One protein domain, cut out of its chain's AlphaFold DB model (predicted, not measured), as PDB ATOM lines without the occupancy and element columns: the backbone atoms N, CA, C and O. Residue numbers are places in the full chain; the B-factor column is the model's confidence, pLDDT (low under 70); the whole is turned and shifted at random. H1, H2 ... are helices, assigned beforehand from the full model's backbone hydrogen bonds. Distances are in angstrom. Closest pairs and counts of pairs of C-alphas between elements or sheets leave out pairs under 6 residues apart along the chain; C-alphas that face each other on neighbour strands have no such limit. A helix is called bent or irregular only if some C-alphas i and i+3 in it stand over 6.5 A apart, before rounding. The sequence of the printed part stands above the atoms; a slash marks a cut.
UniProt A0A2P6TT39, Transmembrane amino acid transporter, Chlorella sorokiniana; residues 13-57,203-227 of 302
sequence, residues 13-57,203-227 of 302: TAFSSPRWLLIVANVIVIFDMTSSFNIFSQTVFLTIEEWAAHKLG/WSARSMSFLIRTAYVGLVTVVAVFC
ATOM      1  N   THR A  13      38.234  16.348 -13.419       56.81
ATOM      2  CA  THR A  13      38.662  16.705 -14.789       56.81
ATOM      3  C   THR A  13      38.531  15.552 -15.787       56.81
ATOM      4  O   THR A  13      38.521  15.790 -16.991       56.81
ATOM      5  N   ALA A  14      38.357  14.314 -15.307       57.72
ATOM      6  CA  ALA A  14      38.181  13.127 -16.147       57.72
ATOM      7  C   ALA A  14      36.773  13.025 -16.773       57.72
ATOM      8  O   ALA A  14      36.586  12.349 -17.782       57.72
ATOM      9  N   PHE A  15      35.778  13.714 -16.201       61.50
ATOM     10  CA  PHE A  15      34.407  13.738 -16.712       61.50
ATOM     11  C   PHE A  15      34.169  14.993 -17.556       61.50
ATOM     12  O   PHE A  15      33.801  16.052 -17.053       61.50
ATOM     13  N   SER A  16      34.349  14.873 -18.868       62.00
ATOM     14  CA  SER A  16      34.117  15.950 -19.839       62.00
ATOM     15  C   SER A  16      32.630  16.231 -20.145       62.00
ATOM     16  O   SER A  16      32.335  17.093 -20.974       62.00
ATOM     17  N   SER A  17      31.674  15.580 -19.460       66.62
ATOM     18  CA  SER A  17      30.233  15.887 -19.539       66.62
ATOM     19  C   SER A  17      29.457  15.240 -18.373       66.62
ATOM     20  O   SER A  17      29.647  14.042 -18.170       66.62
ATOM     21  N   PRO A  18      28.581  15.945 -17.613       76.62
ATOM     22  CA  PRO A  18      28.038  17.292 -17.824       76.62
ATOM     23  C   PRO A  18      28.656  18.391 -16.927       76.62
ATOM     24  O   PRO A  18      28.779  18.246 -15.711       76.62
ATOM     25  N   ARG A  19      28.927  19.568 -17.514       76.12
ATOM     26  CA  ARG A  19      29.518  20.750 -16.835       76.12
ATOM     27  C   ARG A  19      28.683  21.293 -15.666       76.12
ATOM     28  O   ARG A  19      29.225  21.930 -14.770       76.12
ATOM     29  N   TRP A  20      27.376  21.032 -15.655       82.56
ATOM     30  CA  TRP A  20      26.493  21.448 -14.563       82.56
ATOM     31  C   TRP A  20      26.794  20.709 -13.254       82.56
ATOM     32  O   TRP A  20      26.738  21.319 -12.191       82.56
ATOM     33  N   LEU A  21      27.208  19.436 -13.324       81.31
ATOM     34  CA  LEU A  21      27.578  18.654 -12.141       81.31
ATOM     35  C   LEU A  21      28.792  19.264 -11.430       81.31
ATOM     36  O   LEU A  21      28.814  19.332 -10.207       81.31
ATOM     37  N   LEU A  22      29.766  19.766 -12.197       81.06
ATOM     38  CA  LEU A  22      30.939  20.459 -11.664       81.06
ATOM     39  C   LEU A  22      30.539  21.747 -10.926       81.06
ATOM     40  O   LEU A  22      31.029  22.014  -9.832       81.06
ATOM     41  N   ILE A  23      29.624  22.530 -11.503       84.69
ATOM     42  CA  ILE A  23      29.127  23.765 -10.884       84.69
ATOM     43  C   ILE A  23      28.372  23.439  -9.591       84.69
ATOM     44  O   ILE A  23      28.640  24.054  -8.563       84.69
ATOM     45  N   VAL A  24      27.478  22.449  -9.618       88.19
ATOM     46  CA  VAL A  24      26.720  22.015  -8.433       88.19
ATOM     47  C   VAL A  24      27.654  21.484  -7.348       88.19
ATOM     48  O   VAL A  24      27.520  21.880  -6.192       88.19
ATOM     49  N   ALA A  25      28.638  20.657  -7.707       83.31
ATOM     50  CA  ALA A  25      29.640  20.157  -6.770       83.31
ATOM     51  C   ALA A  25      30.415  21.308  -6.111       83.31
ATOM     52  O   ALA A  25      30.533  21.345  -4.887       83.31
ATOM     53  N   ASN A  26      30.857  22.298  -6.892       85.69
ATOM     54  CA  ASN A  26      31.553  23.469  -6.358       85.69
ATOM     55  C   ASN A  26      30.657  24.316  -5.437       85.69
ATOM     56  O   ASN A  26      31.120  24.788  -4.401       85.69
ATOM     57  N   VAL A  27      29.371  24.483  -5.762       89.81
ATOM     58  CA  VAL A  27      28.417  25.215  -4.908       89.81
ATOM     59  C   VAL A  27      28.176  24.489  -3.582       89.81
ATOM     60  O   VAL A  27      28.157  25.135  -2.534       89.81
ATOM     61  N   ILE A  28      28.039  23.159  -3.602       87.88
ATOM     62  CA  ILE A  28      27.876  22.350  -2.385       87.88
ATOM     63  C   ILE A  28      29.101  22.497  -1.477       87.88
ATOM     64  O   ILE A  28      28.940  22.725  -0.280       87.88
ATOM     65  N   VAL A  29      30.313  22.446  -2.043       83.75
ATOM     66  CA  VAL A  29      31.555  22.648  -1.280       83.75
ATOM     67  C   VAL A  29      31.595  24.040  -0.643       83.75
ATOM     68  O   VAL A  29      31.950  24.165   0.525       83.75
ATOM     69  N   ILE A  30      31.184  25.092  -1.358       82.44
ATOM     70  CA  ILE A  30      31.124  26.451  -0.792       82.44
ATOM     71  C   ILE A  30      30.134  26.519   0.382       82.44
ATOM     72  O   ILE A  30      30.441  27.128   1.411       82.44
ATOM     73  N   PHE A  31      28.961  25.896   0.254       83.31
ATOM     74  CA  PHE A  31      27.957  25.883   1.320       83.31
ATOM     75  C   PHE A  31      28.448  25.126   2.563       83.31
ATOM     76  O   PHE A  31      28.318  25.627   3.682       83.31
ATOM     77  N   ASP A  32      29.078  23.968   2.366       84.06
ATOM     78  CA  ASP A  32      29.670  23.162   3.439       84.06
ATOM     79  C   ASP A  32      30.782  23.916   4.190       84.06
ATOM     80  O   ASP A  32      30.761  24.025   5.423       84.06
ATOM     81  N   MET A  33      31.697  24.551   3.446       75.38
ATOM     82  CA  MET A  33      32.759  25.381   4.024       75.38
ATOM     83  C   MET A  33      32.192  26.577   4.801       75.38
ATOM     84  O   MET A  33      32.702  26.920   5.868       75.38
ATOM     85  N   THR A  34      31.112  27.191   4.311       80.69
ATOM     86  CA  THR A  34      30.458  28.328   4.981       80.69
ATOM     87  C   THR A  34      29.801  27.905   6.299       80.69
ATOM     88  O   THR A  34      29.933  28.607   7.305       80.69
ATOM     89  N   SER A  35      29.137  26.745   6.316       69.62
ATOM     90  CA  SER A  35      28.532  26.166   7.525       69.62
ATOM     91  C   SER A  35      29.590  25.902   8.603       69.62
ATOM     92  O   SER A  35      29.470  26.369   9.740       69.62
ATOM     93  N   SER A  36      30.684  25.248   8.210       71.62
ATOM     94  CA  SER A  36      31.801  24.930   9.104       71.62
ATOM     95  C   SER A  36      32.506  26.183   9.625       71.62
ATOM     96  O   SER A  36      32.822  26.271  10.814       71.62
ATOM     97  N   PHE A  37      32.712  27.188   8.766       74.00
ATOM     98  CA  PHE A  37      33.355  28.444   9.155       74.00
ATOM     99  C   PHE A  37      32.557  29.195  10.223       74.00
ATOM    100  O   PHE A  37      33.142  29.728  11.168       74.00
ATOM    101  N   ASN A  38      31.227  29.216  10.107       73.06
ATOM    102  CA  ASN A  38      30.380  29.913  11.069       73.06
ATOM    103  C   ASN A  38      30.549  29.326  12.480       73.06
ATOM    104  O   ASN A  38      30.825  30.062  13.427       73.06
ATOM    105  N   ILE A  39      30.503  27.998  12.597       75.88
ATOM    106  CA  ILE A  39      30.657  27.281  13.870       75.88
ATOM    107  C   ILE A  39      32.075  27.458  14.425       75.88
ATOM    108  O   ILE A  39      32.249  27.861  15.575       75.88
ATOM    109  N   PHE A  40      33.096  27.242  13.593       72.50
ATOM    110  CA  PHE A  40      34.493  27.347  14.013       72.50
ATOM    111  C   PHE A  40      34.851  28.758  14.496       72.50
ATOM    112  O   PHE A  40      35.541  28.929  15.503       72.50
ATOM    113  N   SER A  41      34.347  29.788  13.812       69.25
ATOM    114  CA  SER A  41      34.641  31.181  14.150       69.25
ATOM    115  C   SER A  41      34.134  31.588  15.536       69.25
ATOM    116  O   SER A  41      34.786  32.404  16.190       69.25
ATOM    117  N   GLN A  42      33.012  31.012  15.986       74.81
ATOM    118  CA  GLN A  42      32.433  31.269  17.305       74.81
ATOM    119  C   GLN A  42      33.300  30.649  18.398       74.81
ATOM    120  O   GLN A  42      33.692  31.342  19.333       74.81
ATOM    121  N   THR A  43      33.675  29.379  18.237       73.56
ATOM    122  CA  THR A  43      34.530  28.674  19.200       73.56
ATOM    123  C   THR A  43      35.886  29.356  19.344       73.56
ATOM    124  O   THR A  43      36.323  29.639  20.456       73.56
ATOM    125  N   VAL A  44      36.528  29.700  18.223       73.06
ATOM    126  CA  VAL A  44      37.828  30.385  18.240       73.06
ATOM    127  C   VAL A  44      37.732  31.763  18.893       73.06
ATOM    128  O   VAL A  44      38.642  32.164  19.616       73.06
ATOM    129  N   PHE A  45      36.644  32.498  18.655       67.75
ATOM    130  CA  PHE A  45      36.472  33.826  19.237       67.75
ATOM    131  C   PHE A  45      36.342  33.771  20.760       67.75
ATOM    132  O   PHE A  45      37.030  34.535  21.431       67.75
ATOM    133  N   LEU A  46      35.554  32.834  21.294       69.31
ATOM    134  CA  LEU A  46      35.385  32.659  22.739       69.31
ATOM    135  C   LEU A  46      36.712  32.305  23.425       69.31
ATOM    136  O   LEU A  46      37.089  32.945  24.401       69.31
ATOM    137  N   THR A  47      37.488  31.375  22.858       72.88
ATOM    138  CA  THR A  47      38.796  30.999  23.423       72.88
ATOM    139  C   THR A  47      39.789  32.163  23.421       72.88
ATOM    140  O   THR A  47      40.562  32.335  24.366       72.88
ATOM    141  N   ILE A  48      39.794  32.976  22.361       69.12
ATOM    142  CA  ILE A  48      40.670  34.151  22.277       69.12
ATOM    143  C   ILE A  48      40.204  35.241  23.244       69.12
ATOM    144  O   ILE A  48      41.050  35.892  23.854       69.12
ATOM    145  N   GLU A  49      38.895  35.446  23.392       68.25
ATOM    146  CA  GLU A  49      38.321  36.420  24.322       68.25
ATOM    147  C   GLU A  49      38.656  36.061  25.774       68.25
ATOM    148  O   GLU A  49      39.141  36.919  26.508       68.25
ATOM    149  N   GLU A  50      38.534  34.789  26.153       67.50
ATOM    150  CA  GLU A  50      38.937  34.278  27.469       67.50
ATOM    151  C   GLU A  50      40.444  34.422  27.708       67.50
ATOM    152  O   GLU A  50      40.876  34.926  28.749       67.50
ATOM    153  N   TRP A  51      41.267  34.035  26.728       66.62
ATOM    154  CA  TRP A  51      42.719  34.159  26.836       66.62
ATOM    155  C   TRP A  51      43.157  35.620  26.952       66.62
ATOM    156  O   TRP A  51      44.000  35.954  27.789       66.62
ATOM    157  N   ALA A  52      42.572  36.503  26.141       64.50
ATOM    158  CA  ALA A  52      42.849  37.931  26.172       64.50
ATOM    159  C   ALA A  52      42.360  38.563  27.480       64.50
ATOM    160  O   ALA A  52      43.095  39.354  28.067       64.50
ATOM    161  N   ALA A  53      41.182  38.185  27.980       66.44
ATOM    162  CA  ALA A  53      40.648  38.662  29.255       66.44
ATOM    163  C   ALA A  53      41.534  38.244  30.438       66.44
ATOM    164  O   ALA A  53      41.816  39.072  31.311       66.44
ATOM    165  N   HIS A  54      42.039  37.007  30.426       67.00
ATOM    166  CA  HIS A  54      42.961  36.489  31.436       67.00
ATOM    167  C   HIS A  54      44.339  37.173  31.368       67.00
ATOM    168  O   HIS A  54      44.905  37.538  32.396       67.00
ATOM    169  N   LYS A  55      44.880  37.406  30.163       67.31
ATOM    170  CA  LYS A  55      46.181  38.077  29.963       67.31
ATOM    171  C   LYS A  55      46.150  39.581  30.232       67.31
ATOM    172  O   LYS A  55      47.145  40.110  30.720       67.31
ATOM    173  N   LEU A  56      45.060  40.267  29.888       63.28
ATOM    174  CA  LEU A  56      44.898  41.707  30.123       63.28
ATOM    175  C   LEU A  56      44.321  42.037  31.509       63.28
ATOM    176  O   LEU A  56      44.134  43.215  31.805       63.28
ATOM    177  N   GLY A  57      44.044  41.040  32.362       58.81
ATOM    178  CA  GLY A  57      43.519  41.267  33.715       58.81
ATOM    179  C   GLY A  57      42.183  42.017  33.718       58.81
ATOM    180  O   GLY A  57      41.929  42.832  34.599       58.81
ATOM    181  N   TRP A 203      35.568  48.202  19.897       42.31
ATOM    182  CA  TRP A 203      36.382  48.498  18.708       42.31
ATOM    183  C   TRP A 203      37.807  47.930  18.817       42.31
ATOM    184  O   TRP A 203      38.330  47.424  17.824       42.31
ATOM    185  N   SER A 204      38.400  47.911  20.020       53.66
ATOM    186  CA  SER A 204      39.713  47.287  20.265       53.66
ATOM    187  C   SER A 204      39.647  45.760  20.176       53.66
ATOM    188  O   SER A 204      40.502  45.146  19.542       53.66
ATOM    189  N   ALA A 205      38.613  45.143  20.759       56.81
ATOM    190  CA  ALA A 205      38.439  43.689  20.719       56.81
ATOM    191  C   ALA A 205      38.188  43.179  19.286       56.81
ATOM    192  O   ALA A 205      38.858  42.255  18.832       56.81
ATOM    193  N   ARG A 206      37.299  43.837  18.520       59.78
ATOM    194  CA  ARG A 206      37.021  43.464  17.119       59.78
ATOM    195  C   ARG A 206      38.234  43.615  16.204       59.78
ATOM    196  O   ARG A 206      38.463  42.749  15.359       59.78
ATOM    197  N   SER A 207      39.011  44.682  16.376       55.88
ATOM    198  CA  SER A 207      40.204  44.931  15.556       55.88
ATOM    199  C   SER A 207      41.312  43.920  15.862       55.88
ATOM    200  O   SER A 207      41.931  43.392  14.942       55.88
ATOM    201  N   MET A 208      41.504  43.563  17.135       59.94
ATOM    202  CA  MET A 208      42.479  42.548  17.546       59.94
ATOM    203  C   MET A 208      42.117  41.145  17.029       59.94
ATOM    204  O   MET A 208      42.995  40.410  16.577       59.94
ATOM    205  N   SER A 209      40.827  40.796  16.990       64.31
ATOM    206  CA  SER A 209      40.363  39.542  16.377       64.31
ATOM    207  C   SER A 209      40.495  39.518  14.853       64.31
ATOM    208  O   SER A 209      40.695  38.454  14.269       64.31
ATOM    209  N   PHE A 210      40.378  40.663  14.181       70.38
ATOM    210  CA  PHE A 210      40.635  40.733  12.743       70.38
ATOM    211  C   PHE A 210      42.126  40.535  12.457       70.38
ATOM    212  O   PHE A 210      42.472  39.685  11.641       70.38
ATOM    213  N   LEU A 211      42.991  41.219  13.215       74.88
ATOM    214  CA  LEU A 211      44.446  41.091  13.114       74.88
ATOM    215  C   LEU A 211      44.924  39.656  13.360       74.88
ATOM    216  O   LEU A 211      45.742  39.155  12.592       74.88
ATOM    217  N   ILE A 212      44.396  38.962  14.374       74.38
ATOM    218  CA  ILE A 212      44.800  37.575  14.654       74.38
ATOM    219  C   ILE A 212      44.293  36.592  13.589       74.38
ATOM    220  O   ILE A 212      45.006  35.653  13.247       74.38
ATOM    221  N   ARG A 213      43.112  36.831  12.993       72.94
ATOM    222  CA  ARG A 213      42.598  36.034  11.864       72.94
ATOM    223  C   ARG A 213      43.433  36.245  10.610       72.94
ATOM    224  O   ARG A 213      43.834  35.267   9.993       72.94
ATOM    225  N   THR A 214      43.737  37.491  10.246       85.44
ATOM    226  CA  THR A 214      44.579  37.786   9.078       85.44
ATOM    227  C   THR A 214      46.019  37.325   9.285       85.44
ATOM    228  O   THR A 214      46.635  36.853   8.336       85.44
ATOM    229  N   ALA A 215      46.545  37.391  10.514       82.44
ATOM    230  CA  ALA A 215      47.865  36.861  10.848       82.44
ATOM    231  C   ALA A 215      47.898  35.327  10.784       82.44
ATOM    232  O   ALA A 215      48.834  34.772  10.217       82.44
ATOM    233  N   TYR A 216      46.869  34.637  11.292       78.44
ATOM    234  CA  TYR A 216      46.742  33.181  11.177       78.44
ATOM    235  C   TYR A 216      46.600  32.736   9.715       78.44
ATOM    236  O   TYR A 216      47.329  31.851   9.270       78.44
ATOM    237  N   VAL A 217      45.711  33.383   8.953       83.06
ATOM    238  CA  VAL A 217      45.502  33.096   7.524       83.06
ATOM    239  C   VAL A 217      46.775  33.384   6.720       83.06
ATOM    240  O   VAL A 217      47.172  32.584   5.873       83.06
ATOM    241  N   GLY A 218      47.455  34.493   7.013       85.81
ATOM    242  CA  GLY A 218      48.744  34.829   6.416       85.81
ATOM    243  C   GLY A 218      49.812  33.784   6.733       85.81
ATOM    244  O   GLY A 218      50.479  33.307   5.821       85.81
ATOM    245  N   LEU A 219      49.922  33.351   7.991       84.75
ATOM    246  CA  LEU A 219      50.877  32.326   8.409       84.75
ATOM    247  C   LEU A 219      50.618  30.979   7.719       84.75
ATOM    248  O   LEU A 219      51.557  30.383   7.198       84.75
ATOM    249  N   VAL A 220      49.365  30.517   7.643       84.19
ATOM    250  CA  VAL A 220      49.054  29.263   6.931       84.19
ATOM    251  C   VAL A 220      49.282  29.386   5.425       84.19
ATOM    252  O   VAL A 220      49.727  28.425   4.807       84.19
ATOM    253  N   THR A 221      49.065  30.564   4.835       86.38
ATOM    254  CA  THR A 221      49.344  30.807   3.410       86.38
ATOM    255  C   THR A 221      50.844  30.784   3.137       86.38
ATOM    256  O   THR A 221      51.280  30.169   2.170       86.38
ATOM    257  N   VAL A 222      51.652  31.376   4.018       88.25
ATOM    258  CA  VAL A 222      53.115  31.299   3.939       88.25
ATOM    259  C   VAL A 222      53.577  29.843   4.041       88.25
ATOM    260  O   VAL A 222      54.328  29.385   3.183       88.25
ATOM    261  N   VAL A 223      53.070  29.079   5.015       82.44
ATOM    262  CA  VAL A 223      53.371  27.640   5.149       82.44
ATOM    263  C   VAL A 223      52.929  26.848   3.911       82.44
ATOM    264  O   VAL A 223      53.653  25.956   3.474       82.44
ATOM    265  N   ALA A 224      51.782  27.183   3.312       80.75
ATOM    266  CA  ALA A 224      51.285  26.534   2.101       80.75
ATOM    267  C   ALA A 224      52.176  26.815   0.880       80.75
ATOM    268  O   ALA A 224      52.458  25.896   0.118       80.75
ATOM    269  N   VAL A 225      52.673  28.047   0.720       85.50
ATOM    270  CA  VAL A 225      53.607  28.408  -0.363       85.50
ATOM    271  C   VAL A 225      54.936  27.663  -0.224       85.50
ATOM    272  O   VAL A 225      55.499  27.221  -1.222       85.50
ATOM    273  N   PHE A 226      55.413  27.452   1.005       78.75
ATOM    274  CA  PHE A 226      56.596  26.625   1.267       78.75
ATOM    275  C   PHE A 226      56.351  25.118   1.094       78.75
ATOM    276  O   PHE A 226      57.305  24.342   1.134       78.75
ATOM    277  N   CYS A 227      55.104  24.682   0.891       74.88
ATOM    278  CA  CYS A 227      54.741  23.279   0.731       74.88
ATOM    279  C   CYS A 227      54.290  22.978  -0.714       74.88
ATOM    280  O   CYS A 227      53.090  22.903  -0.991       74.88
TER     281      CYS A 227
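Overview. This is residues 13 to 57 and 203 to 227 of the 302 residues of the protein "Transmembrane amino acid transporter" of Chlorella sorokiniana (UniProt A0A2P6TT39). One very long helix, H1, makes the length of this model, and a shorter helix, H2, slants away from it like a branch, close to it around Phe 45 and Ser 209. Residues 214 to 225 of H2 stick out free, as do residues 19 to 21 and 23 to 40 of H1, and residues 13 to 18 form a short hook before H1. The printed part has 70 residues with two named helices, H1 then H2, and no named strand; the class is all helix. The whole is extended, with a radius of gyration of the C-alphas of 18.1 A and spans of 60 by 29 by 18 A.

Arrangement. Start with H1, residues 19 to 55, then go on to H2, residues 203 to 225. The two are close but not clearly touching, with 2 pairs of C-alphas within 8 A. Look at the closest C-alphas, those of Phe 45 and Ser 209, 7.5 A apart. The helices run opposite ways at a steep tilt of 54 degrees, and their centres are 14.6 A apart. Residues 23 to 40 of H1 stand free, and so do residues 214 to 227, of which 214 to 225 belong to H2. In H1 and H2 every O i to N i+4 pair is within hydrogen-bond range.

Along the chain. Find C-alpha 19 at (29.518, 20.750, -16.835); from there H1 runs 52.6 A to C-alpha 55 at (46.181, 38.077, 29.963). H2 begins at C-alpha 203 and runs 32.6 A to C-alpha 225 at (53.607, 28.408, -0.363). Neither helix is bent.

Size, cuts and confidence. The two C-alphas farthest apart, those of Ser 17 and Gly 57, are 60.5 A apart. Residues 58 to 202 are not printed, and C-alphas 57 and 203 stand 18.1 A apart across this cut; the link from H1 to H2 crosses it. The mean pLDDT of the printed part is 73.6, and 26 residues are under 70, among them 48 to 57 and 203 to 209.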